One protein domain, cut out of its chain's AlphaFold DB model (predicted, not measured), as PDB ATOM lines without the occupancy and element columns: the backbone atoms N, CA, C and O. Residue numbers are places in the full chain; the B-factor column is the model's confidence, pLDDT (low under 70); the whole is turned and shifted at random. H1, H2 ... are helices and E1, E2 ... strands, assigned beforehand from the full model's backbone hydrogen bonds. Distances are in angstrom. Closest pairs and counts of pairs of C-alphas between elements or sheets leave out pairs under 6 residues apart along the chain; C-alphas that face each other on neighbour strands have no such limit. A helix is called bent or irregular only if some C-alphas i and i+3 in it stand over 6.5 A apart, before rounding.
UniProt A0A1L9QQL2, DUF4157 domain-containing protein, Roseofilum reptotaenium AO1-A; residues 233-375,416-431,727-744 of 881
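AT A GLANCE: This is residues 233 to 375, 416 to 431 and 727 to 744 of the 881 residues of the protein "DUF4157 domain-containing protein" of Roseofilum reptotaenium AO1-A (UniProt A0A1L9QQL2). A strongly twisted sheet, with the long strand E1 running through it, curls round the helix H3, while H2 packs alongside E1 and H1 packs on the part of the sheet where E2 and E5 come near each other. H5 packs off the sheet on the first turns of H2, and the short H4 grazes the sheet far from H5. You have 177 printed residues, with five named helices and seven named strands in the order H1 E1 E2 E3 E4 E5 H2 H3 E6 H4 E7 H5. The sheet is branched and its neighbour pairs are antiparallel; the class is mixed, helices and strands. The whole is compact, with a radius of gyration of the C-alphas of 17.5 A and spans of 52 by 36 by 29 A.

IN THESE COORDINATES: Find C-alpha 233 at (237.180, 270.030, 271.386); from there H1 runs through residues 233 to 249, 24.1 A long. E1, residues 257 to 269, begins at (243.661, 259.527, 254.298) and is 36.5 A long. Next come E2, residues 280 to 289, 21.3 A long, which bends by 87 degrees at residue 286, and E3, residues 294 to 301, 19.8 A long, which bends by 53 degrees at residue 298. E4 is residues 305 to 309 and E5 residues 313 to 316. Then look for H2, residues 327 to 345, 26.8 A long, and H3, residues 352 to 362, 15.2 A long. E6 is residues 367 to 369, H4 residues 416 to 421 and E7 residues 424 to 426. H4 is irregular: C-alphas 417 and 420 are 7.2 A apart. H5, residues 729 to 743, runs 21.2 A and ends at C-alpha 743, (240.072, 243.661, 252.417).

HOW THE PARTS SIT: Start at E1, whose pairing is staggered: residues 257 to 260 pair with E5, where N 258 and O 315 are 2.9 A apart, residues 263 to 268 with E4, N 264 to O 308 2.9 A, and residues 267 to 269 with E7, N 268 to O 425 2.9 A. E4 and E7 lie on opposite sides of E1. E2, E3 and E4 form a meander, each strand the antiparallel neighbour of the one before, with hairpins E2 and E3, N 285 to O 296 2.9 A, and E3 and E4, N 299 to O 307 3.1 A. With E1, the antiparallel neighbour of E4, they make a Greek key, four strands in a row with the first beside the fourth. E6 is the other neighbour of E2, N 368 to O 284 2.8 A. H1 is on the sheet at a height of 6.3 A, on the same face as H3, and over none of the strands, only just: 2 of its C-alphas fall on E2 and 2 on E5. H2 stands at the sheet's level, 0.8 A; its closest C-alphas to E1 are those of Leu 341 and Phe 266, 6.7 A. With residues 340 to 345 alone H2 touches H3, Ala 344 to Phe 355 being the closest C-alphas at 5.7 A, at a steep tilt of 54 degrees, opposite ways. With residues 327 to 331 alone it touches H5, C-alphas 327 and 733 closest at 5.5 A, at a shallow tilt of 17 degrees, opposite ways. H3 touches H4, C-alphas 353 and 420 closest at 4.1 A, at a steep tilt of 63 degrees, the same way. The helix packing is mostly crossed, only just, with 1 of these 3 pairs at a shallow tilt. H4 only grazes the sheet with residues 416 to 420, and H5 is not on it. In H1, H2 and H5 every O i to N i+4 pair is within hydrogen-bond range; H3 has 6 of 7, and H4 has 0 of 2, with 2 of 3 O i to N i+3 pairs within range.

THE WHOLE: The two C-alphas farthest apart, those of Asp 417 and Val 744, are 55.3 A apart. At the first cut, residues 376 to 415 are not printed and C-alphas 375 and 416 are 12.7 A apart; at the second, residues 432 to 726 are not printed and C-alphas 431 and 727 are 13.0 A apart. Of the links that are printed whole, none is long. The mean pLDDT of the printed part is 86.4; look for values under 70 at residues 253, 373 to 375, 416 to 417, 430 to 431, 727 and 743 to 744.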
ATOM      1  N   GLY A 233     236.007 269.150 271.261       95.38
ATOM      2  CA  GLY A 233     237.180 270.030 271.386       95.38
ATOM      3  C   GLY A 233     238.501 269.297 271.130       95.38
ATOM      4  O   GLY A 233     239.279 269.691 270.262       95.38
ATOM      5  N   GLN A 234     238.700 268.150 271.783       96.12
ATOM      6  CA  GLN A 234     239.860 267.284 271.551       96.12
ATOM      7  C   GLN A 234     239.910 266.749 270.112       96.12
ATOM      8  O   GLN A 234     240.998 266.574 269.565       96.12
ATOM      9  N   LEU A 235     238.759 266.496 269.474       96.12
ATOM     10  CA  LEU A 235     238.712 266.070 268.071       96.12
ATOM     11  C   LEU A 235     239.150 267.204 267.137       96.12
ATOM     12  O   LEU A 235     239.921 266.963 266.209       96.12
ATOM     13  N   VAL A 236     238.691 268.431 267.392       95.75
ATOM     14  CA  VAL A 236     239.084 269.635 266.649       95.75
ATOM     15  C   VAL A 236     240.583 269.883 266.790       95.75
ATOM     16  O   VAL A 236     241.259 270.066 265.781       95.75
ATOM     17  N   GLU A 237     241.131 269.797 268.001       95.69
ATOM     18  CA  GLU A 237     242.569 269.929 268.266       95.69
ATOM     19  C   GLU A 237     243.388 268.817 267.577       95.69
ATOM     20  O   GLU A 237     244.358 269.113 266.868       95.69
ATOM     21  N   GLN A 238     242.962 267.549 267.686       95.38
ATOM     22  CA  GLN A 238     243.597 266.408 267.008       95.38
ATOM     23  C   GLN A 238     243.588 266.583 265.478       95.38
ATOM     24  O   GLN A 238     244.591 266.303 264.815       95.38
ATOM     25  N   GLN A 239     242.482 267.071 264.910       95.25
ATOM     26  CA  GLN A 239     242.326 267.280 263.470       95.25
ATOM     27  C   GLN A 239     243.100 268.499 262.958       95.25
ATOM     28  O   GLN A 239     243.753 268.390 261.921       95.25
ATOM     29  N   ILE A 240     243.131 269.613 263.696       94.81
ATOM     30  CA  ILE A 240     243.983 270.769 263.379       94.81
ATOM     31  C   ILE A 240     245.457 270.338 263.344       94.81
ATOM     32  O   ILE A 240     246.149 270.608 262.360       94.81
ATOM     33  N   GLY A 241     245.924 269.601 264.359       94.62
ATOM     34  CA  GLY A 241     247.297 269.091 264.418       94.62
ATOM     35  C   GLY A 241     247.635 268.113 263.285       94.62
ATOM     36  O   GLY A 241     248.676 268.251 262.635       94.62
ATOM     37  N   LEU A 242     246.745 267.156 262.996       92.81
ATOM     38  CA  LEU A 242     246.902 266.203 261.891       92.81
ATOM     39  C   LEU A 242     246.970 266.916 260.534       92.81
ATOM     40  O   LEU A 242     247.866 266.650 259.735       92.81
ATOM     41  N   GLN A 243     246.050 267.844 260.281       91.81
ATOM     42  CA  GLN A 243     245.953 268.554 259.010       91.81
ATOM     43  C   GLN A 243     247.077 269.561 258.787       91.81
ATOM     44  O   GLN A 243     247.556 269.688 257.661       91.81
ATOM     45  N   ALA A 244     247.539 270.251 259.834       91.81
ATOM     46  CA  ALA A 244     248.727 271.095 259.750       91.81
ATOM     47  C   ALA A 244     249.968 270.263 259.380       91.81
ATOM     48  O   ALA A 244     250.728 270.655 258.496       91.81
ATOM     49  N   ASN A 245     250.125 269.079 259.986       88.88
ATOM     50  CA  ASN A 245     251.214 268.152 259.679       88.88
ATOM     51  C   ASN A 245     251.136 267.645 258.226       88.88
ATOM     52  O   ASN A 245     252.100 267.802 257.481       88.88
ATOM     53  N   VAL A 246     249.973 267.148 257.782       86.75
ATOM     54  CA  VAL A 246     249.771 266.665 256.399       86.75
ATOM     55  C   VAL A 246     249.959 267.777 255.357       86.75
ATOM     56  O   VAL A 246     250.466 267.523 254.266       86.75
ATOM     57  N   LYS A 247     249.610 269.026 255.685       85.56
ATOM     58  CA  LYS A 247     249.830 270.191 254.816       85.56
ATOM     59  C   LYS A 247     251.301 270.604 254.712       85.56
ATOM     60  O   LYS A 247     251.709 271.070 253.653       85.56
ATOM     61  N   ALA A 248     252.072 270.469 255.791       88.56
ATOM     62  CA  ALA A 248     253.481 270.865 255.840       88.56
ATOM     63  C   ALA A 248     254.426 269.778 255.299       88.56
ATOM     64  O   ALA A 248     255.356 270.086 254.562       88.56
ATOM     65  N   ASN A 249     254.169 268.515 255.649       86.62
ATOM     66  CA  ASN A 249     255.072 267.383 255.410       86.62
ATOM     67  C   ASN A 249     254.561 266.404 254.337       86.62
ATOM     68  O   ASN A 249     255.261 265.458 253.985       86.62
ATOM     69  N   GLY A 250     253.338 266.596 253.835       85.06
ATOM     70  CA  GLY A 250     252.633 265.601 253.029       85.06
ATOM     71  C   GLY A 250     252.037 264.465 253.870       85.06
ATOM     72  O   GLY A 250     252.077 264.467 255.101       85.06
ATOM     73  N   ILE A 251     251.457 263.473 253.194       79.75
ATOM     74  CA  ILE A 251     250.992 262.241 253.843       79.75
ATOM     75  C   ILE A 251     252.215 261.357 254.123       79.75
ATOM     76  O   ILE A 251     253.011 261.112 253.221       79.75
ATOM     77  N   GLN A 252     252.360 260.889 255.367       76.38
ATOM     78  CA  GLN A 252     253.448 259.992 255.774       76.38
ATOM     79  C   GLN A 252     253.381 258.648 255.035       76.38
ATOM     80  O   GLN A 252     252.291 258.097 254.862       76.38
ATOM     81  N   ASP A 253     254.546 258.091 254.690       69.75
ATOM     82  CA  ASP A 253     254.645 256.801 254.003       69.75
ATOM     83  C   ASP A 253     253.843 255.693 254.699       69.75
ATOM     84  O   ASP A 253     253.824 255.548 255.924       69.75
ATOM     85  N   GLY A 254     253.157 254.902 253.877       73.44
ATOM     86  CA  GLY A 254     252.338 253.772 254.303       73.44
ATOM     87  C   GLY A 254     250.963 254.118 254.884       73.44
ATOM     88  O   GLY A 254     250.172 253.194 255.076       73.44
ATOM     89  N   LYS A 255     250.643 255.400 255.113       77.56
ATOM     90  CA  LYS A 255     249.298 255.860 255.504       77.56
ATOM     91  C   LYS A 255     248.546 256.438 254.312       77.56
ATOM     92  O   LYS A 255     249.131 257.030 253.408       77.56
ATOM     93  N   THR A 256     247.226 256.323 254.346       85.06
ATOM     94  CA  THR A 256     246.315 256.935 253.377       85.06
ATOM     95  C   THR A 256     245.139 257.554 254.120       85.06
ATOM     96  O   THR A 256     244.621 256.976 255.073       85.06
ATOM     97  N   TYR A 257     244.748 258.756 253.700       88.06
ATOM     98  CA  TYR A 257     243.661 259.527 254.298       88.06
ATOM     99  C   TYR A 257     242.616 259.866 253.239       88.06
ATOM    100  O   TYR A 257     242.957 260.090 252.076       88.06
ATOM    101  N   THR A 258     241.362 259.976 253.666       87.69
ATOM    102  CA  THR A 258     240.309 260.653 252.908       87.69
ATOM    103  C   THR A 258     239.722 261.805 253.722       87.69
ATOM    104  O   THR A 258     239.915 261.883 254.937       87.69
ATOM    105  N   THR A 259     239.015 262.714 253.055       87.50
ATOM    106  CA  THR A 259     238.274 263.797 253.707       87.50
ATOM    107  C   THR A 259     236.845 263.374 254.014       87.50
ATOM    108  O   THR A 259     236.158 262.858 253.127       87.50
ATOM    109  N   VAL A 260     236.383 263.661 255.231       89.12
ATOM    110  CA  VAL A 260     235.001 263.421 255.656       89.12
ATOM    111  C   VAL A 260     234.434 264.643 256.368       89.12
ATOM    112  O   VAL A 260     234.933 265.025 257.427       89.12
ATOM    113  N   GLY A 261     233.392 265.248 255.807       90.31
ATOM    114  CA  GLY A 261     232.557 266.234 256.496       90.31
ATOM    115  C   GLY A 261     231.306 265.592 257.092       90.31
ATOM    116  O   GLY A 261     230.880 264.526 256.651       90.31
ATOM    117  N   PHE A 262     230.693 266.249 258.070       92.69
ATOM    118  CA  PHE A 262     229.421 265.840 258.661       92.69
ATOM    119  C   PHE A 262     228.439 267.018 258.673       92.69
ATOM    120  O   PHE A 262     228.840 268.164 258.873       92.69
ATOM    121  N   GLU A 263     227.161 266.728 258.460       92.06
ATOM    122  CA  GLU A 263     226.037 267.661 258.618       92.06
ATOM    123  C   GLU A 263     225.157 267.086 259.751       92.06
ATOM    124  O   GLU A 263     224.763 265.922 259.689       92.06
ATOM    125  N   HIS A 264     224.919 267.833 260.834       93.25
ATOM    126  CA  HIS A 264     224.185 267.356 262.020       93.25
ATOM    127  C   HIS A 264     222.962 268.229 262.309       93.25
ATOM    128  O   HIS A 264     223.086 269.293 262.918       93.25
ATOM    129  N   GLU A 265     221.764 267.765 261.952       91.94
ATOM    130  CA  GLU A 265     220.505 268.395 262.361       91.94
ATOM    131  C   GLU A 265     220.249 268.172 263.859       91.94
ATOM    132  O   GLU A 265     219.795 267.094 264.261       91.94
ATOM    133  N   PHE A 266     220.482 269.181 264.699       92.88
ATOM    134  CA  PHE A 266     220.407 269.009 266.156       92.88
ATOM    135  C   PHE A 266     219.192 269.674 266.817       92.88
ATOM    136  O   PHE A 266     218.654 269.158 267.799       92.88
ATOM    137  N   ALA A 267     218.716 270.796 266.275       93.19
ATOM    138  CA  ALA A 267     217.623 271.571 266.859       93.19
ATOM    139  C   ALA A 267     216.617 272.046 265.807       93.19
ATOM    140  O   ALA A 267     216.814 271.904 264.603       93.19
ATOM    141  N   GLN A 268     215.514 272.632 266.270       92.38
ATOM    142  CA  GLN A 268     214.555 273.353 265.435       92.38
ATOM    143  C   GLN A 268     214.207 274.705 266.054       92.38
ATOM    144  O   GLN A 268     213.970 274.803 267.257       92.38
ATOM    145  N   MET A 269     214.106 275.733 265.214       91.19
ATOM    146  CA  MET A 269     213.681 277.074 265.610       91.19
ATOM    147  C   MET A 269     212.180 277.088 265.940       91.19
ATOM    148  O   MET A 269     211.337 276.742 265.103       91.19
ATOM    149  N   LYS A 270     211.831 277.500 267.165       90.81
ATOM    150  CA  LYS A 270     210.444 277.723 267.609       90.81
ATOM    151  C   LYS A 270     209.844 278.965 266.944       90.81
ATOM    152  O   LYS A 270     208.689 278.944 266.513       90.81
ATOM    153  N   ASP A 271     210.634 280.026 266.829       88.19
ATOM    154  CA  ASP A 271     210.247 281.356 266.359       88.19
ATOM    155  C   ASP A 271     211.290 281.935 265.376       88.19
ATOM    156  O   ASP A 271     211.956 281.190 264.658       88.19
ATOM    157  N   GLY A 272     211.382 283.263 265.273       83.12
ATOM    158  CA  GLY A 272     212.400 283.938 264.469       83.12
ATOM    159  C   GLY A 272     212.058 284.155 262.981       83.12
ATOM    160  O   GLY A 272     211.138 283.544 262.433       83.12
ATOM    161  N   PRO A 273     212.795 285.056 262.300       80.81
ATOM    162  CA  PRO A 273     212.583 285.414 260.892       80.81
ATOM    163  C   PRO A 273     213.235 284.449 259.886       80.81
ATOM    164  O   PRO A 273     213.082 284.641 258.686       80.81
ATOM    165  N   LEU A 274     213.971 283.438 260.360       80.81
ATOM    166  CA  LEU A 274     214.685 282.452 259.535       80.81
ATOM    167  C   LEU A 274     213.835 281.216 259.181       80.81
ATOM    168  O   LEU A 274     214.305 280.266 258.562       80.81
ATOM    169  N   ARG A 275     212.572 281.204 259.612       76.94
ATOM    170  CA  ARG A 275     211.671 280.056 259.499       76.94
ATOM    171  C   ARG A 275     211.256 279.773 258.056       76.94
ATOM    172  O   ARG A 275     210.599 280.599 257.426       76.94
ATOM    173  N   GLY A 276     211.576 278.572 257.575       71.94
ATOM    174  CA  GLY A 276     211.336 278.156 256.188       71.94
ATOM    175  C   GLY A 276     212.352 278.720 255.192       71.94
ATOM    176  O   GLY A 276     212.013 278.883 254.022       71.94
ATOM    177  N   LEU A 277     213.552 279.062 255.669       74.44
ATOM    178  CA  LEU A 277     214.740 279.240 254.844       74.44
ATOM    179  C   LEU A 277     215.637 278.012 255.035       74.44
ATOM    180  O   LEU A 277     215.867 277.603 256.173       74.44
ATOM    181  N   ASP A 278     216.173 277.480 253.940       76.06
ATOM    182  CA  ASP A 278     216.965 276.247 253.923       76.06
ATOM    183  C   ASP A 278     218.366 276.568 253.352       76.06
ATOM    184  O   ASP A 278     218.485 277.378 252.428       76.06
ATOM    185  N   HIS A 279     219.415 275.967 253.918       80.62
ATOM    186  CA  HIS A 279     220.840 276.253 253.696       80.62
ATOM    187  C   HIS A 279     221.229 277.740 253.816       80.62
ATOM    188  O   HIS A 279     222.040 278.259 253.042       80.62
ATOM    189  N   VAL A 280     220.645 278.460 254.785       83.94
ATOM    190  CA  VAL A 280     221.049 279.839 255.110       83.94
ATOM    191  C   VAL A 280     222.032 279.830 256.272       83.94
ATOM    192  O   VAL A 280     221.673 279.529 257.409       83.94
ATOM    193  N   GLU A 281     223.273 280.212 255.988       89.81
ATOM    194  CA  GLU A 281     224.341 280.294 256.982       89.81
ATOM    195  C   GLU A 281     224.127 281.457 257.965       89.81
ATOM    196  O   GLU A 281     224.081 282.632 257.583       89.81
ATOM    197  N   ILE A 282     224.047 281.121 259.255       92.38
ATOM    198  CA  ILE A 282     223.810 282.059 260.358       92.38
ATOM    199  C   ILE A 282     225.044 282.299 261.231       92.38
ATOM    200  O   ILE A 282     225.029 283.229 262.036       92.38
ATOM    201  N   GLY A 283     226.111 281.509 261.094       93.12
ATOM    202  CA  GLY A 283     227.348 281.696 261.848       93.12
ATOM    203  C   GLY A 283     228.498 280.798 261.400       93.12
ATOM    204  O   GLY A 283     228.280 279.715 260.868       93.12
ATOM    205  N   GLU A 284     229.714 281.266 261.667       95.38
ATOM    206  CA  GLU A 284     231.000 280.641 261.319       95.38
ATOM    207  C   GLU A 284     231.850 280.486 262.598       95.38
ATOM    208  O   GLU A 284     231.845 281.392 263.435       95.38
ATOM    209  N   SER A 285     232.556 279.371 262.806       96.44
ATOM    210  CA  SER A 285     233.517 279.233 263.922       96.44
ATOM    211  C   SER A 285     234.813 280.008 263.652       96.44
ATOM    212  O   SER A 285     235.166 280.229 262.495       96.44
ATOM    213  N   SER A 286     235.583 280.390 264.677       95.56
ATOM    214  CA  SER A 286     236.984 280.822 264.471       95.56
ATOM    215  C   SER A 286     237.909 279.650 264.123       95.56
ATOM    216  O   SER A 286     238.902 279.810 263.406       95.56
ATOM    217  N   GLU A 287     237.558 278.462 264.603       94.81
ATOM    218  CA  GLU A 287     238.305 277.225 264.435       94.81
ATOM    219  C   GLU A 287     238.132 276.746 262.994       94.81
ATOM    220  O   GLU A 287     237.005 276.608 262.513       94.81
ATOM    221  N   HIS A 288     239.241 276.510 262.296       93.12
ATOM    222  CA  HIS A 288     239.247 276.092 260.899       93.12
ATOM    223  C   HIS A 288     240.263 274.977 260.668       93.12
ATOM    224  O   HIS A 288     241.312 274.918 261.305       93.12
ATOM    225  N   MET A 289     239.943 274.098 259.729       90.69
ATOM    226  CA  MET A 289     240.731 272.925 259.379       90.69
ATOM    227  C   MET A 289     241.889 273.322 258.448       90.69
ATOM    228  O   MET A 289     241.633 273.769 257.327       90.69
ATOM    229  N   PRO A 290     243.169 273.216 258.870       88.69
ATOM    230  CA  PRO A 290     244.291 273.825 258.152       88.69
ATOM    231  C   PRO A 290     244.475 273.361 256.706       88.69
ATOM    232  O   PRO A 290     244.970 274.142 255.889       88.69
ATOM    233  N   PHE A 291     244.109 272.119 256.376       79.81
ATOM    234  CA  PHE A 291     244.294 271.540 255.042       79.81
ATOM    235  C   PHE A 291     243.316 272.139 254.024       79.81
ATOM    236  O   PHE A 291     243.721 272.519 252.926       79.81
ATOM    237  N   THR A 292     242.050 272.284 254.418       76.12
ATOM    238  CA  THR A 292     240.964 272.813 253.579       76.12
ATOM    239  C   THR A 292     240.824 274.334 253.671       76.12
ATOM    240  O   THR A 292     240.422 274.966 252.698       76.12
ATOM    241  N   GLY A 293     241.187 274.929 254.811       84.06
ATOM    242  CA  GLY A 293     240.938 276.337 255.131       84.06
ATOM    243  C   GLY A 293     239.487 276.622 255.534       84.06
ATOM    244  O   GLY A 293     239.025 277.742 255.346       84.06
ATOM    245  N   ILE A 294     238.762 275.609 256.023       85.75
ATOM    246  CA  ILE A 294     237.309 275.655 256.235       85.75
ATOM    247  C   ILE A 294     236.949 275.595 257.721       85.75
ATOM    248  O   ILE A 294     237.527 274.819 258.480       85.75
ATOM    249  N   ASN A 295     235.975 276.413 258.104       92.62
ATOM    250  CA  ASN A 295     235.415 276.562 259.445       92.62
ATOM    251  C   ASN A 295     234.204 275.630 259.645       92.62
ATOM    252  O   ASN A 295     233.619 275.153 258.676       92.62
ATOM    253  N   PHE A 296     233.774 275.418 260.889       95.12
ATOM    254  CA  PHE A 296     232.422 274.924 261.160       95.12
ATOM    255  C   PHE A 296     231.402 276.021 260.844       95.12
ATOM    256  O   PHE A 296     231.666 277.212 261.050       95.12
ATOM    257  N   LYS A 297     230.212 275.614 260.408       94.81
ATOM    258  CA  LYS A 297     229.078 276.504 260.158       94.81
ATOM    259  C   LYS A 297     227.854 276.097 260.954       94.81
ATOM    260  O   LYS A 297     227.598 274.918 261.172       94.81
ATOM    261  N   LEU A 298     227.073 277.106 261.319       94.75
ATOM    262  CA  LEU A 298     225.683 276.952 261.718       94.75
ATOM    263  C   LEU A 298     224.817 277.459 260.569       94.75
ATOM    264  O   LEU A 298     224.941 278.622 260.172       94.75
ATOM    265  N   GLU A 299     223.936 276.610 260.053       92.88
ATOM    266  CA  GLU A 299     222.984 276.970 259.001       92.88
ATOM    267  C   GLU A 299     221.592 276.392 259.257       92.88
ATOM    268  O   GLU A 299     221.391 275.530 260.113       92.88
ATOM    269  N   THR A 300     220.596 276.943 258.571       88.31
ATOM    270  CA  THR A 300     219.212 276.475 258.665       88.31
ATOM    271  C   THR A 300     218.952 275.334 257.684       88.31
ATOM    272  O   THR A 300     219.424 275.394 256.556       88.31
ATOM    273  N   ASP A 301     218.137 274.348 258.058       84.00
ATOM    274  CA  ASP A 301     217.638 273.303 257.145       84.00
ATOM    275  C   ASP A 301     216.092 273.246 257.131       84.00
ATOM    276  O   ASP A 301     215.386 273.801 257.992       84.00
ATOM    277  N   ALA A 302     215.562 272.572 256.113       77.06
ATOM    278  CA  ALA A 302     214.164 272.273 255.885       77.06
ATOM    279  C   ALA A 302     213.413 271.886 257.169       77.06
ATOM    280  O   ALA A 302     213.824 271.049 257.971       77.06
ATOM    281  N   ASN A 303     212.188 272.400 257.308       79.06
ATOM    282  CA  ASN A 303     211.363 272.320 258.527       79.06
ATOM    283  C   ASN A 303     211.842 273.223 259.687       79.06
ATOM    284  O   ASN A 303     211.434 272.991 260.830       79.06
ATOM    285  N   ASN A 304     212.582 274.305 259.411       83.94
ATOM    286  CA  ASN A 304     213.161 275.208 260.423       83.94
ATOM    287  C   ASN A 304     214.197 274.503 261.324       83.94
ATOM    288  O   ASN A 304     214.315 274.844 262.503       83.94
ATOM    289  N   ALA A 305     214.891 273.491 260.803       88.62
ATOM    290  CA  ALA A 305     215.996 272.854 261.501       88.62
ATOM    291  C   ALA A 305     217.184 273.824 261.633       88.62
ATOM    292  O   ALA A 305     217.310 274.789 260.875       88.62
ATOM    293  N   LEU A 306     218.018 273.576 262.638       93.31
ATOM    294  CA  LEU A 306     219.326 274.188 262.813       93.31
ATOM    295  C   LEU A 306     220.360 273.062 262.756       93.31
ATOM    296  O   LEU A 306     220.251 272.077 263.495       93.31
ATOM    297  N   GLU A 307     221.321 273.220 261.854       93.56
ATOM    298  CA  GLU A 307     222.301 272.211 261.479       93.56
ATOM    299  C   GLU A 307     223.721 272.715 261.763       93.56
ATOM    300  O   GLU A 307     224.044 273.887 261.539       93.56
ATOM    301  N   LEU A 308     224.567 271.826 262.292       95.12
ATOM    302  CA  LEU A 308     226.011 272.030 262.367       95.12
ATOM    303  C   LEU A 308     226.632 271.371 261.136       95.12
ATOM    304  O   LEU A 308     226.606 270.148 261.025       95.12
ATOM    305  N   VAL A 309     227.231 272.164 260.253       93.88
ATOM    306  CA  VAL A 309     228.054 271.648 259.151       93.88
ATOM    307  C   VAL A 309     229.511 271.705 259.588       93.88
ATOM    308  O   VAL A 309     230.037 272.774 259.918       93.88
ATOM    309  N   SER A 310     230.167 270.549 259.628       93.75
ATOM    310  CA  SER A 310     231.566 270.434 260.016       93.75
ATOM    311  C   SER A 310     232.502 270.607 258.810       93.75
ATOM    312  O   SER A 310     232.182 270.173 257.699       93.75
ATOM    313  N   PRO A 311     233.701 271.177 259.012       90.25
ATOM    314  CA  PRO A 311     234.744 271.161 257.998       90.25
ATOM    315  C   PRO A 311     235.208 269.714 257.739       90.25
ATOM    316  O   PRO A 311     235.059 268.864 258.624       90.25
ATOM    317  N   PRO A 312     235.821 269.408 256.580       87.94
ATOM    318  CA  PRO A 312     236.283 268.054 256.309       87.94
ATOM    319  C   PRO A 312     237.444 267.663 257.224       87.94
ATOM    320  O   PRO A 312     238.505 268.296 257.223       87.94
ATOM    321  N   PHE A 313     237.242 266.591 257.978       92.75
ATOM    322  CA  PHE A 313     238.254 265.914 258.777       92.75
ATOM    323  C   PHE A 313     239.079 264.971 257.896       92.75
ATOM    324  O   PHE A 313     238.554 264.411 256.934       92.75
ATOM    325  N   LEU A 314     240.353 264.748 258.229       91.75
ATOM    326  CA  LEU A 314     241.132 263.658 257.640       91.75
ATOM    327  C   LEU A 314     240.894 262.385 258.450       91.75
ATOM    328  O   LEU A 314     241.231 262.328 259.633       91.75
ATOM    329  N   VAL A 315     240.330 261.368 257.804       92.62
ATOM    330  CA  VAL A 315     240.079 260.042 258.384       92.62
ATOM    331  C   VAL A 315     240.983 259.039 257.675       92.62
ATOM    332  O   VAL A 315     241.119 259.091 256.450       92.62
ATOM    333  N   GLU A 316     241.664 258.176 258.432       91.38
ATOM    334  CA  GLU A 316     242.525 257.140 257.845       91.38
ATOM    335  C   GLU A 316     241.669 256.144 257.049       91.38
ATOM    336  O   GLU A 316     240.498 255.930 257.368       91.38
ATOM    337  N   THR A 317     242.225 255.557 255.990       90.69
ATOM    338  CA  THR A 317     241.494 254.637 255.111       90.69
ATOM    339  C   THR A 317     241.811 253.170 255.395       90.69
ATOM    340  O   THR A 317     242.811 252.836 256.033       90.69
ATOM    341  N   ILE A 318     240.946 252.260 254.936       87.81
ATOM    342  CA  ILE A 318     241.089 250.806 255.121       87.81
ATOM    343  C   ILE A 318     242.150 250.196 254.186       87.81
ATOM    344  O   ILE A 318     241.867 249.332 253.361       87.81
ATOM    345  N   GLY A 319     243.395 250.639 254.356       82.50
ATOM    346  CA  GLY A 319     244.573 250.121 253.667       82.50
ATOM    347  C   GLY A 319     245.076 251.001 252.521       82.50
ATOM    348  O   GLY A 319     244.346 251.794 251.919       82.50
ATOM    349  N   GLN A 320     246.364 250.828 252.215       82.12
ATOM    350  CA  GLN A 320     247.054 251.545 251.144       82.12
ATOM    351  C   GLN A 320     246.344 251.329 249.804       82.12
ATOM    352  O   GLN A 320     245.999 250.207 249.438       82.12
ATOM    353  N   GLY A 321     246.138 252.410 249.054       81.25
ATOM    354  CA  GLY A 321     245.437 252.351 247.772       81.25
ATOM    355  C   GLY A 321     243.910 252.470 247.861       81.25
ATOM    356  O   GLY A 321     243.291 252.660 246.818       81.25
ATOM    357  N   SER A 322     243.297 252.411 249.054       85.38
ATOM    358  CA  SER A 322     241.865 252.691 249.224       85.38
ATOM    359  C   SER A 322     241.608 254.093 249.772       85.38
ATOM    360  O   SER A 322     242.355 254.622 250.593       85.38
ATOM    361  N   SER A 323     240.507 254.677 249.314       85.06
ATOM    362  CA  SER A 323     239.912 255.933 249.777       85.06
ATOM    363  C   SER A 323     238.787 255.733 250.805       85.06
ATOM    364  O   SER A 323     238.284 256.712 251.344       85.06
ATOM    365  N   ILE A 324     238.390 254.486 251.095       87.56
ATOM    366  CA  ILE A 324     237.312 254.178 252.046       87.56
ATOM    367  C   ILE A 324     237.811 254.421 253.481       87.56
ATOM    368  O   ILE A 324     238.818 253.820 253.854       87.56
ATOM    369  N   PRO A 325     237.150 255.260 254.297       91.38
ATOM    370  CA  PRO A 325     237.580 255.562 255.662       91.38
ATOM    371  C   PRO A 325     237.403 254.370 256.614       91.38
ATOM    372  O   PRO A 325     236.560 253.498 256.400       91.38
ATOM    373  N   VAL A 326     238.170 254.362 257.706       92.44
ATOM    374  CA  VAL A 326     238.012 253.430 258.831       92.44
ATOM    375  C   VAL A 326     236.637 253.646 259.499       92.44
ATOM    376  O   VAL A 326     236.368 254.753 259.982       92.44
ATOM    377  N   PRO A 327     235.751 252.627 259.556       92.31
ATOM    378  CA  PRO A 327     234.384 252.803 260.058       92.31
ATOM    379  C   PRO A 327     234.320 253.204 261.535       92.31
ATOM    380  O   PRO A 327     233.468 253.991 261.931       92.31
ATOM    381  N   GLU A 328     235.222 252.701 262.373       93.69
ATOM    382  CA  GLU A 328     235.165 252.959 263.816       93.69
ATOM    383  C   GLU A 328     235.587 254.397 264.153       93.69
ATOM    384  O   GLU A 328     235.069 254.985 265.102       93.69
ATOM    385  N   ASP A 329     236.456 255.001 263.335       94.50
ATOM    386  CA  ASP A 329     236.828 256.413 263.444       94.50
ATOM    387  C   ASP A 329     235.691 257.331 262.962       94.50
ATOM    388  O   ASP A 329     235.390 258.324 263.627       94.50
ATOM    389  N   LEU A 330     234.981 256.972 261.883       93.38
ATOM    390  CA  LEU A 330     233.735 257.648 261.486       93.38
ATOM    391  C   LEU A 330     232.676 257.597 262.599       93.38
ATOM    392  O   LEU A 330     232.088 258.624 262.945       93.38
ATOM    393  N   ALA A 331     232.439 256.405 263.158       93.25
ATOM    394  CA  ALA A 331     231.487 256.190 264.243       93.25
ATOM    395  C   ALA A 331     231.855 257.033 265.471       93.25
ATOM    396  O   ALA A 331     230.990 257.677 266.070       93.25
ATOM    397  N   LYS A 332     233.153 257.091 265.804       95.44
ATOM    398  CA  LYS A 332     233.659 257.909 266.902       95.44
ATOM    399  C   LYS A 332     233.475 259.404 266.633       95.44
ATOM    400  O   LYS A 332     232.927 260.072 267.502       95.44
ATOM    401  N   ILE A 333     233.831 259.931 265.454       95.62
ATOM    402  CA  ILE A 333     233.580 261.347 265.103       95.62
ATOM    403  C   ILE A 333     232.097 261.689 265.263       95.62
ATOM    404  O   ILE A 333     231.756 262.656 265.943       95.62
ATOM    405  N   ASN A 334     231.218 260.869 264.681       94.75
ATOM    406  CA  ASN A 334     229.779 261.083 264.740       94.75
ATOM    407  C   ASN A 334     229.263 261.138 266.190       94.75
ATOM    408  O   ASN A 334     228.510 262.046 266.549       94.75
ATOM    409  N   ARG A 335     229.711 260.200 267.038       94.19
ATOM    410  CA  ARG A 335     229.379 260.159 268.469       94.19
ATOM    411  C   ARG A 335     229.882 261.398 269.213       94.19
ATOM    412  O   ARG A 335     229.109 261.982 269.965       94.19
ATOM    413  N   LEU A 336     231.132 261.811 268.993       95.38
ATOM    414  CA  LEU A 336     231.733 262.972 269.663       95.38
ATOM    415  C   LEU A 336     230.998 264.278 269.328       95.38
ATOM    416  O   LEU A 336     230.691 265.050 270.231       95.38
ATOM    417  N   ILE A 337     230.655 264.500 268.053       95.25
ATOM    418  CA  ILE A 337     229.862 265.670 267.645       95.25
ATOM    419  C   ILE A 337     228.455 265.607 268.256       95.25
ATOM    420  O   ILE A 337     227.964 266.601 268.788       95.25
ATOM    421  N   SER A 338     227.813 264.433 268.216       93.38
ATOM    422  CA  SER A 338     226.443 264.260 268.710       93.38
ATOM    423  C   SER A 338     226.328 264.466 270.225       93.38
ATOM    424  O   SER A 338     225.382 265.104 270.676       93.38
ATOM    425  N   MET A 339     227.291 263.979 271.015       91.50
ATOM    426  CA  MET A 339     227.292 264.146 272.475       91.50
ATOM    427  C   MET A 339     227.386 265.626 272.880       91.50
ATOM    428  O   MET A 339     226.558 266.104 273.662       91.50
ATOM    429  N   ASP A 340     228.333 266.372 272.304       92.19
ATOM    430  CA  ASP A 340     228.529 267.791 272.627       92.19
ATOM    431  C   ASP A 340     227.333 268.645 272.159       92.19
ATOM    432  O   ASP A 340     226.871 269.519 272.899       92.19
ATOM    433  N   LEU A 341     226.761 268.346 270.983       92.94
ATOM    434  CA  LEU A 341     225.531 268.982 270.497       92.94
ATOM    435  C   LEU A 341     224.316 268.679 271.388       92.94
ATOM    436  O   LEU A 341     223.525 269.581 271.658       92.94
ATOM    437  N   GLN A 342     224.158 267.449 271.885       90.00
ATOM    438  CA  GLN A 342     223.030 267.088 272.750       90.00
ATOM    439  C   GLN A 342     223.086 267.857 274.081       90.00
ATOM    440  O   GLN A 342     222.087 268.446 274.502       90.00
ATOM    441  N   GLY A 343     224.272 267.967 274.692       85.19
ATOM    442  CA  GLY A 343     224.498 268.843 275.852       85.19
ATOM    443  C   GLY A 343     224.256 270.331 275.547       85.19
ATOM    444  O   GLY A 343     223.718 271.075 276.376       85.19
ATOM    445  N   ALA A 344     224.573 270.774 274.327       86.06
ATOM    446  CA  ALA A 344     224.332 272.140 273.875       86.06
ATOM    447  C   ALA A 344     222.853 272.468 273.574       86.06
ATOM    448  O   ALA A 344     222.508 273.650 273.518       86.06
ATOM    449  N   VAL A 345     221.951 271.483 273.486       83.38
ATOM    450  CA  VAL A 345     220.522 271.684 273.140       83.38
ATOM    451  C   VAL A 345     219.557 271.394 274.299       83.38
ATOM    452  O   VAL A 345     218.422 271.856 274.263       83.38
ATOM    453  N   ASN A 346     219.986 270.654 275.326       75.06
ATOM    454  CA  ASN A 346     219.063 269.979 276.251       75.06
ATOM    455  C   ASN A 346     218.102 270.825 277.132       75.06
ATOM    456  O   ASN A 346     217.115 270.246 277.582       75.06
ATOM    457  N   PRO A 347     218.282 272.138 277.398       70.75
ATOM    458  CA  PRO A 347     217.207 272.951 277.972       70.75
ATOM    459  C   PRO A 347     216.194 273.325 276.885       70.75
ATOM    460  O   PRO A 347     216.553 273.952 275.883       70.75
ATOM    461  N   GLU A 348     214.914 273.008 277.091       70.69
ATOM    462  CA  GLU A 348     213.861 273.562 276.239       70.69
ATOM    463  C   GLU A 348     213.910 275.100 276.241       70.69
ATOM    464  O   GLU A 348     214.093 275.717 277.285       70.69
ATOM    465  N   ASP A 349     213.694 275.717 275.071       80.56
ATOM    466  CA  ASP A 349     213.676 277.182 274.888       80.56
ATOM    467  C   ASP A 349     215.044 277.889 274.926       80.56
ATOM    468  O   ASP A 349     215.086 279.096 274.701       80.56
ATOM    469  N   ARG A 350     216.166 277.161 275.071       90.56
ATOM    470  CA  ARG A 350     217.520 277.721 274.878       90.56
ATOM    471  C   ARG A 350     217.616 278.482 273.549       90.56
ATOM    472  O   ARG A 350     217.241 277.966 272.498       90.56
ATOM    473  N   THR A 351     218.150 279.696 273.575       94.38
ATOM    474  CA  THR A 351     218.306 280.544 272.384       94.38
ATOM    475  C   THR A 351     219.574 280.220 271.583       94.38
ATOM    476  O   THR A 351     220.511 279.605 272.094       94.38
ATOM    477  N   ILE A 352     219.654 280.664 270.321       93.81
ATOM    478  CA  ILE A 352     220.861 280.486 269.483       93.81
ATOM    479  C   ILE A 352     222.108 281.124 270.129       93.81
ATOM    480  O   ILE A 352     223.201 280.562 270.042       93.81
ATOM    481  N   GLY A 353     221.973 282.269 270.806       94.06
ATOM    482  CA  GLY A 353     223.079 282.932 271.504       94.06
ATOM    483  C   GLY A 353     223.599 282.128 272.700       94.06
ATOM    484  O   GLY A 353     224.809 282.025 272.905       94.06
ATOM    485  N   GLU A 354     222.698 281.500 273.455       94.69
ATOM    486  CA  GLU A 354     223.046 280.602 274.564       94.69
ATOM    487  C   GLU A 354     223.618 279.268 274.068       94.69
ATOM    488  O   GLU A 354     224.563 278.757 274.665       94.69
ATOM    489  N   PHE A 355     223.113 278.729 272.952       94.25
ATOM    490  CA  PHE A 355     223.701 277.571 272.272       94.25
ATOM    491  C   PHE A 355     225.156 277.851 271.865       94.25
ATOM    492  O   PHE A 355     226.052 277.109 272.259       94.25
ATOM    493  N   VAL A 356     225.417 278.964 271.166       94.88
ATOM    494  CA  VAL A 356     226.778 279.383 270.776       94.88
ATOM    495  C   VAL A 356     227.685 279.566 271.996       94.88
ATOM    496  O   VAL A 356     228.834 279.126 271.986       94.88
ATOM    497  N   SER A 357     227.161 280.167 273.066       93.50
ATOM    498  CA  SER A 357     227.900 280.348 274.323       93.50
ATOM    499  C   SER A 357     228.204 279.014 275.017       93.50
ATOM    500  O   SER A 357     229.269 278.866 275.612       93.50
ATOM    501  N   THR A 358     227.305 278.029 274.903       92.69
ATOM    502  CA  THR A 358     227.495 276.674 275.442       92.69
ATOM    503  C   THR A 358     228.535 275.899 274.636       92.69
ATOM    504  O   THR A 358     229.463 275.360 275.231       92.69
ATOM    505  N   MET A 359     228.445 275.904 273.299       93.31
ATOM    506  CA  MET A 359     229.407 275.228 272.412       93.31
ATOM    507  C   MET A 359     230.843 275.696 272.661       93.31
ATOM    508  O   MET A 359     231.753 274.869 272.711       93.31
ATOM    509  N   LYS A 360     231.040 276.997 272.908       93.19
ATOM    510  CA  LYS A 360     232.350 277.545 273.277       93.19
ATOM    511  C   LYS A 360     232.905 276.957 274.582       93.19
ATOM    512  O   LYS A 360     234.117 276.819 274.703       93.19
ATOM    513  N   GLY A 361     232.041 276.639 275.546       87.62
ATOM    514  CA  GLY A 361     232.428 276.077 276.842       87.62
ATOM    515  C   GLY A 361     232.605 274.555 276.856       87.62
ATOM    516  O   GLY A 361     233.418 274.063 277.629       87.62
ATOM    517  N   SER A 362     231.867 273.808 276.025       85.81
ATOM    518  CA  SER A 362     231.949 272.337 275.960       85.81
ATOM    519  C   SER A 362     232.942 271.818 274.916       85.81
ATOM    520  O   SER A 362     233.673 270.868 275.181       85.81
ATOM    521  N   SER A 363     232.974 272.447 273.738       87.06
ATOM    522  CA  SER A 363     233.645 271.932 272.534       87.06
ATOM    523  C   SER A 363     234.789 272.815 272.022       87.06
ATOM    524  O   SER A 363     235.308 272.578 270.934       87.06
ATOM    525  N   ASN A 364     235.147 273.876 272.755       91.44
ATOM    526  CA  ASN A 364     236.061 274.956 272.344       91.44
ATOM    527  C   ASN A 364     235.647 275.733 271.061       91.44
ATOM    528  O   ASN A 364     236.296 276.722 270.719       91.44
ATOM    529  N   LEU A 365     234.547 275.369 270.383       94.38
ATOM    530  CA  LEU A 365     234.072 276.029 269.160       94.38
ATOM    531  C   LEU A 365     233.455 277.409 269.439       94.38
ATOM    532  O   LEU A 365     232.378 277.530 270.026       94.38
ATOM    533  N   THR A 366     234.107 278.467 268.962       95.94
ATOM    534  CA  THR A 366     233.675 279.858 269.136       95.94
ATOM    535  C   THR A 366     232.984 280.360 267.868       95.94
ATOM    536  O   THR A 366     233.618 280.869 266.944       95.94
ATOM    537  N   PHE A 367     231.654 280.251 267.824       95.62
ATOM    538  CA  PHE A 367     230.865 280.752 266.694       95.62
ATOM    539  C   PHE A 367     230.659 282.267 266.727       95.62
ATOM    540  O   PHE A 367     230.204 282.859 267.708       95.62
ATOM    541  N   LYS A 368     230.908 282.890 265.581       95.19
ATOM    542  CA  LYS A 368     230.597 284.275 265.252       95.19
ATOM    543  C   LYS A 368     229.335 284.285 264.394       95.19
ATOM    544  O   LYS A 368     229.372 283.979 263.203       95.19
ATOM    545  N   LEU A 369     228.202 284.641 264.999       93.25
ATOM    546  CA  LEU A 369     226.932 284.752 264.277       93.25
ATOM    547  C   LEU A 369     227.020 285.843 263.194       93.25
ATOM    548  O   LEU A 369     227.440 286.979 263.450       93.25
ATOM    549  N   LYS A 370     226.631 285.495 261.965       87.94
ATOM    550  CA  LYS A 370     226.656 286.384 260.802       87.94
ATOM    551  C   LYS A 370     225.634 287.494 260.992       87.94
ATOM    552  O   LYS A 370     224.436 287.249 261.067       87.94
ATOM    553  N   ARG A 371     226.115 288.746 261.026       74.81
ATOM    554  CA  ARG A 371     225.252 289.923 261.228       74.81
ATOM    555  C   ARG A 371     224.129 289.963 260.192       74.81
ATOM    556  O   ARG A 371     222.966 290.058 260.550       74.81
ATOM    557  N   ARG A 372     224.463 289.850 258.908       73.44
ATOM    558  CA  ARG A 372     223.482 289.576 257.852       73.44
ATOM    559  C   ARG A 372     223.756 288.162 257.340       73.44
ATOM    560  O   ARG A 372     224.873 287.949 256.870       73.44
ATOM    561  N   PRO A 373     222.795 287.225 257.425       66.19
ATOM    562  CA  PRO A 373     222.863 285.989 256.656       66.19
ATOM    563  C   PRO A 373     222.965 286.344 255.171       66.19
ATOM    564  O   PRO A 373     222.277 287.265 254.714       66.19
ATOM    565  N   ASP A 374     223.828 285.658 254.426       63.16
ATOM    566  CA  ASP A 374     223.951 285.911 252.992       63.16
ATOM    567  C   ASP A 374     222.815 285.201 252.251       63.16
ATOM    568  O   ASP A 374     222.869 284.010 251.963       63.16
ATOM    569  N   LEU A 375     221.751 285.953 251.965       60.97
ATOM    570  CA  LEU A 375     220.595 285.480 251.198       60.97
ATOM    571  C   LEU A 375     220.864 285.442 249.675       60.97
ATOM    572  O   LEU A 375     219.932 285.250 248.890       60.97
ATOM    573  N   VAL A 416     219.423 291.004 261.886       56.59
ATOM    574  CA  VAL A 416     220.692 290.941 262.638       56.59
ATOM    575  C   VAL A 416     220.504 290.741 264.148       56.59
ATOM    576  O   VAL A 416     220.945 289.742 264.709       56.59
ATOM    577  N   ASP A 417     219.831 291.693 264.794       65.50
ATOM    578  CA  ASP A 417     219.828 291.879 266.247       65.50
ATOM    579  C   ASP A 417     218.971 290.820 266.961       65.50
ATOM    580  O   ASP A 417     218.963 290.740 268.186       65.50
ATOM    581  N   LYS A 418     218.231 290.010 266.190       78.56
ATOM    582  CA  LYS A 418     217.306 288.990 266.691       78.56
ATOM    583  C   LYS A 418     217.812 287.561 266.533       78.56
ATOM    584  O   LYS A 418     217.273 286.699 267.213       78.56
ATOM    585  N   ILE A 419     218.822 287.292 265.695       86.19
ATOM    586  CA  ILE A 419     219.342 285.923 265.490       86.19
ATOM    587  C   ILE A 419     219.780 285.270 266.815       86.19
ATOM    588  O   ILE A 419     219.357 284.141 267.056       86.19
ATOM    589  N   PRO A 420     220.525 285.945 267.721       91.25
ATOM    590  CA  PRO A 420     220.905 285.346 269.002       91.25
ATOM    591  C   PRO A 420     219.715 285.014 269.912       91.25
ATOM    592  O   PRO A 420     219.850 284.141 270.757       91.25
ATOM    593  N   GLY A 421     218.570 285.685 269.743       91.31
ATOM    594  CA  GLY A 421     217.355 285.511 270.547       91.31
ATOM    595  C   GLY A 421     216.258 284.681 269.874       91.31
ATOM    596  O   GLY A 421     215.097 284.813 270.248       91.31
ATOM    597  N   ILE A 422     216.592 283.879 268.856       91.25
ATOM    598  CA  ILE A 422     215.685 282.855 268.314       91.25
ATOM    599  C   ILE A 422     215.709 281.658 269.266       91.25
ATOM    600  O   ILE A 422     216.788 281.153 269.587       91.25
ATOM    601  N   HIS A 423     214.537 281.197 269.693       93.31
ATOM    602  CA  HIS A 423     214.381 280.099 270.645       93.31
ATOM    603  C   HIS A 423     214.467 278.746 269.934       93.31
ATOM    604  O   HIS A 423     213.850 278.529 268.883       93.31
ATOM    605  N   LEU A 424     215.211 277.811 270.522       92.75
ATOM    606  CA  LEU A 424     215.384 276.455 270.016       92.75
ATOM    607  C   LEU A 424     214.580 275.432 270.828       92.75
ATOM    608  O   LEU A 424     214.042 275.672 271.912       92.75
ATOM    609  N   LYS A 425     214.504 274.241 270.251       90.62
ATOM    610  CA  LYS A 425     214.086 272.991 270.884       90.62
ATOM    611  C   LYS A 425     214.830 271.831 270.214       90.62
ATOM    612  O   LYS A 425     215.265 272.010 269.069       90.62
ATOM    613  N   PRO A 426     214.905 270.650 270.846       89.81
ATOM    614  CA  PRO A 426     215.353 269.428 270.186       89.81
ATOM    615  C   PRO A 426     214.652 269.185 268.837       89.81
ATOM    616  O   PRO A 426     213.511 269.616 268.607       89.81
ATOM    617  N   SER A 427     215.339 268.507 267.915       85.44
ATOM    618  CA  SER A 427     214.756 268.175 266.614       85.44
ATOM    619  C   SER A 427     213.575 267.207 266.761       85.44
ATOM    620  O   SER A 427     213.645 266.187 267.441       85.44
ATOM    621  N   ASN A 428     212.471 267.481 266.057       73.75
ATOM    622  CA  ASN A 428     211.301 266.589 266.026       73.75
ATOM    623  C   ASN A 428     211.549 265.288 265.228       73.75
ATOM    624  O   ASN A 428     210.611 264.514 265.026       73.75
ATOM    625  N   LYS A 429     212.760 265.065 264.704       70.56
ATOM    626  CA  LYS A 429     213.138 263.855 263.966       70.56
ATOM    627  C   LYS A 429     213.634 262.812 264.984       70.56
ATOM    628  O   LYS A 429     214.777 262.843 265.411       70.56
ATOM    629  N   ASN A 430     212.723 261.941 265.428       56.91
ATOM    630  CA  ASN A 430     212.938 260.879 266.430       56.91
ATOM    631  C   ASN A 430     213.478 261.329 267.809       56.91
ATOM    632  O   ASN A 430     213.947 260.496 268.576       56.91
ATOM    633  N   GLY A 431     213.380 262.619 268.153       55.88
ATOM    634  CA  GLY A 431     213.814 263.147 269.456       55.88
ATOM    635  C   GLY A 431     215.333 263.235 269.637       55.88
ATOM    636  O   GLY A 431     215.791 263.495 270.745       55.88
ATOM    637  N   ARG A 727     220.269 260.413 257.043       62.94
ATOM    638  CA  ARG A 727     219.404 259.899 258.138       62.94
ATOM    639  C   ARG A 727     219.923 258.695 258.937       62.94
ATOM    640  O   ARG A 727     219.484 258.525 260.070       62.94
ATOM    641  N   ASN A 728     220.811 257.869 258.386       71.50
ATOM    642  CA  ASN A 728     221.289 256.639 259.005       71.50
ATOM    643  C   ASN A 728     222.779 256.393 258.705       71.50
ATOM    644  O   ASN A 728     223.151 255.504 257.937       71.50
ATOM    645  N   VAL A 729     223.646 257.171 259.365       79.69
ATOM    646  CA  VAL A 729     225.103 256.942 259.358       79.69
ATOM    647  C   VAL A 729     225.446 255.506 259.786       79.69
ATOM    648  O   VAL A 729     226.395 254.939 259.264       79.69
ATOM    649  N   ASN A 730     224.661 254.864 260.657       79.50
ATOM    650  CA  ASN A 730     224.957 253.505 261.126       79.50
ATOM    651  C   ASN A 730     224.808 252.450 260.010       79.50
ATOM    652  O   ASN A 730     225.689 251.614 259.854       79.50
ATOM    653  N   SER A 731     223.775 252.532 259.162       76.12
ATOM    654  CA  SER A 731     223.641 251.668 257.966       76.12
ATOM    655  C   SER A 731     224.837 251.808 257.012       76.12
ATOM    656  O   SER A 731     225.390 250.827 256.499       76.12
ATOM    657  N   PHE A 732     225.304 253.046 256.831       80.00
ATOM    658  CA  PHE A 732     226.508 253.330 256.058       80.00
ATOM    659  C   PHE A 732     227.766 252.726 256.702       80.00
ATOM    660  O   PHE A 732     228.576 252.113 256.006       80.00
ATOM    661  N   LEU A 733     227.910 252.831 258.026       82.69
ATOM    662  CA  LEU A 733     229.022 252.245 258.779       82.69
ATOM    663  C   LEU A 733     229.087 250.719 258.646       82.69
ATOM    664  O   LEU A 733     230.178 250.199 258.416       82.69
ATOM    665  N   GLU A 734     227.956 250.009 258.722       81.19
ATOM    666  CA  GLU A 734     227.929 248.557 258.484       81.19
ATOM    667  C   GLU A 734     228.351 248.215 257.045       81.19
ATOM    668  O   GLU A 734     229.209 247.357 256.846       81.19
ATOM    669  N   THR A 735     227.884 248.978 256.047       80.00
ATOM    670  CA  THR A 735     228.326 248.817 254.646       80.00
ATOM    671  C   THR A 735     229.853 248.955 254.501       80.00
ATOM    672  O   THR A 735     230.482 248.227 253.729       80.00
ATOM    673  N   LEU A 736     230.482 249.874 255.245       81.88
ATOM    674  CA  LEU A 736     231.938 250.049 255.219       81.88
ATOM    675  C   LEU A 736     232.694 248.985 256.039       81.88
ATOM    676  O   LEU A 736     233.795 248.593 255.642       81.88
ATOM    677  N   LYS A 737     232.120 248.484 257.142       84.81
ATOM    678  CA  LYS A 737     232.657 247.345 257.912       84.81
ATOM    679  C   LYS A 737     232.697 246.073 257.065       84.81
ATOM    680  O   LYS A 737     233.734 245.410 257.038       84.81
ATOM    681  N   ASP A 738     231.635 245.784 256.312       81.81
ATOM    682  CA  ASP A 738     231.589 244.661 255.368       81.81
ATOM    683  C   ASP A 738     232.746 244.738 254.362       81.81
ATOM    684  O   ASP A 738     233.524 243.793 254.224       81.81
ATOM    685  N   ILE A 739     232.933 245.896 253.719       81.56
ATOM    686  CA  ILE A 739     234.010 246.110 252.738       81.56
ATOM    687  C   ILE A 739     235.408 246.041 253.378       81.56
ATOM    688  O   ILE A 739     236.372 245.636 252.721       81.56
ATOM    689  N   ARG A 740     235.545 246.420 254.656       82.94
ATOM    690  CA  ARG A 740     236.787 246.229 255.417       82.94
ATOM    691  C   ARG A 740     237.061 244.749 255.670       82.94
ATOM    692  O   ARG A 740     238.203 244.326 255.506       82.94
ATOM    693  N   SER A 741     236.039 243.970 256.029       80.06
ATOM    694  CA  SER A 741     236.178 242.536 256.320       80.06
ATOM    695  C   SER A 741     236.716 241.737 255.124       80.06
ATOM    696  O   SER A 741     237.523 240.831 255.310       80.06
ATOM    697  N   GLU A 742     236.362 242.137 253.898       81.62
ATOM    698  CA  GLU A 742     236.857 241.530 252.653       81.62
ATOM    699  C   GLU A 742     238.290 241.949 252.284       81.62
ATOM    700  O   GLU A 742     238.970 241.235 251.550       81.62
ATOM    701  N   GLN A 743     238.755 243.111 252.761       69.62
ATOM    702  CA  GLN A 743     240.072 243.661 252.417       69.62
ATOM    703  C   GLN A 743     241.187 243.278 253.398       69.62
ATOM    704  O   GLN A 743     242.356 243.382 253.033       69.62
ATOM    705  N   VAL A 744     240.866 242.808 254.609       60.00
ATOM    706  CA  VAL A 744     241.866 242.256 255.541       60.00
ATOM    707  C   VAL A 744     242.319 240.879 255.031       60.00
ATOM    708  O   VAL A 744     241.529 239.936 255.060       60.00
TER     709      VAL A 744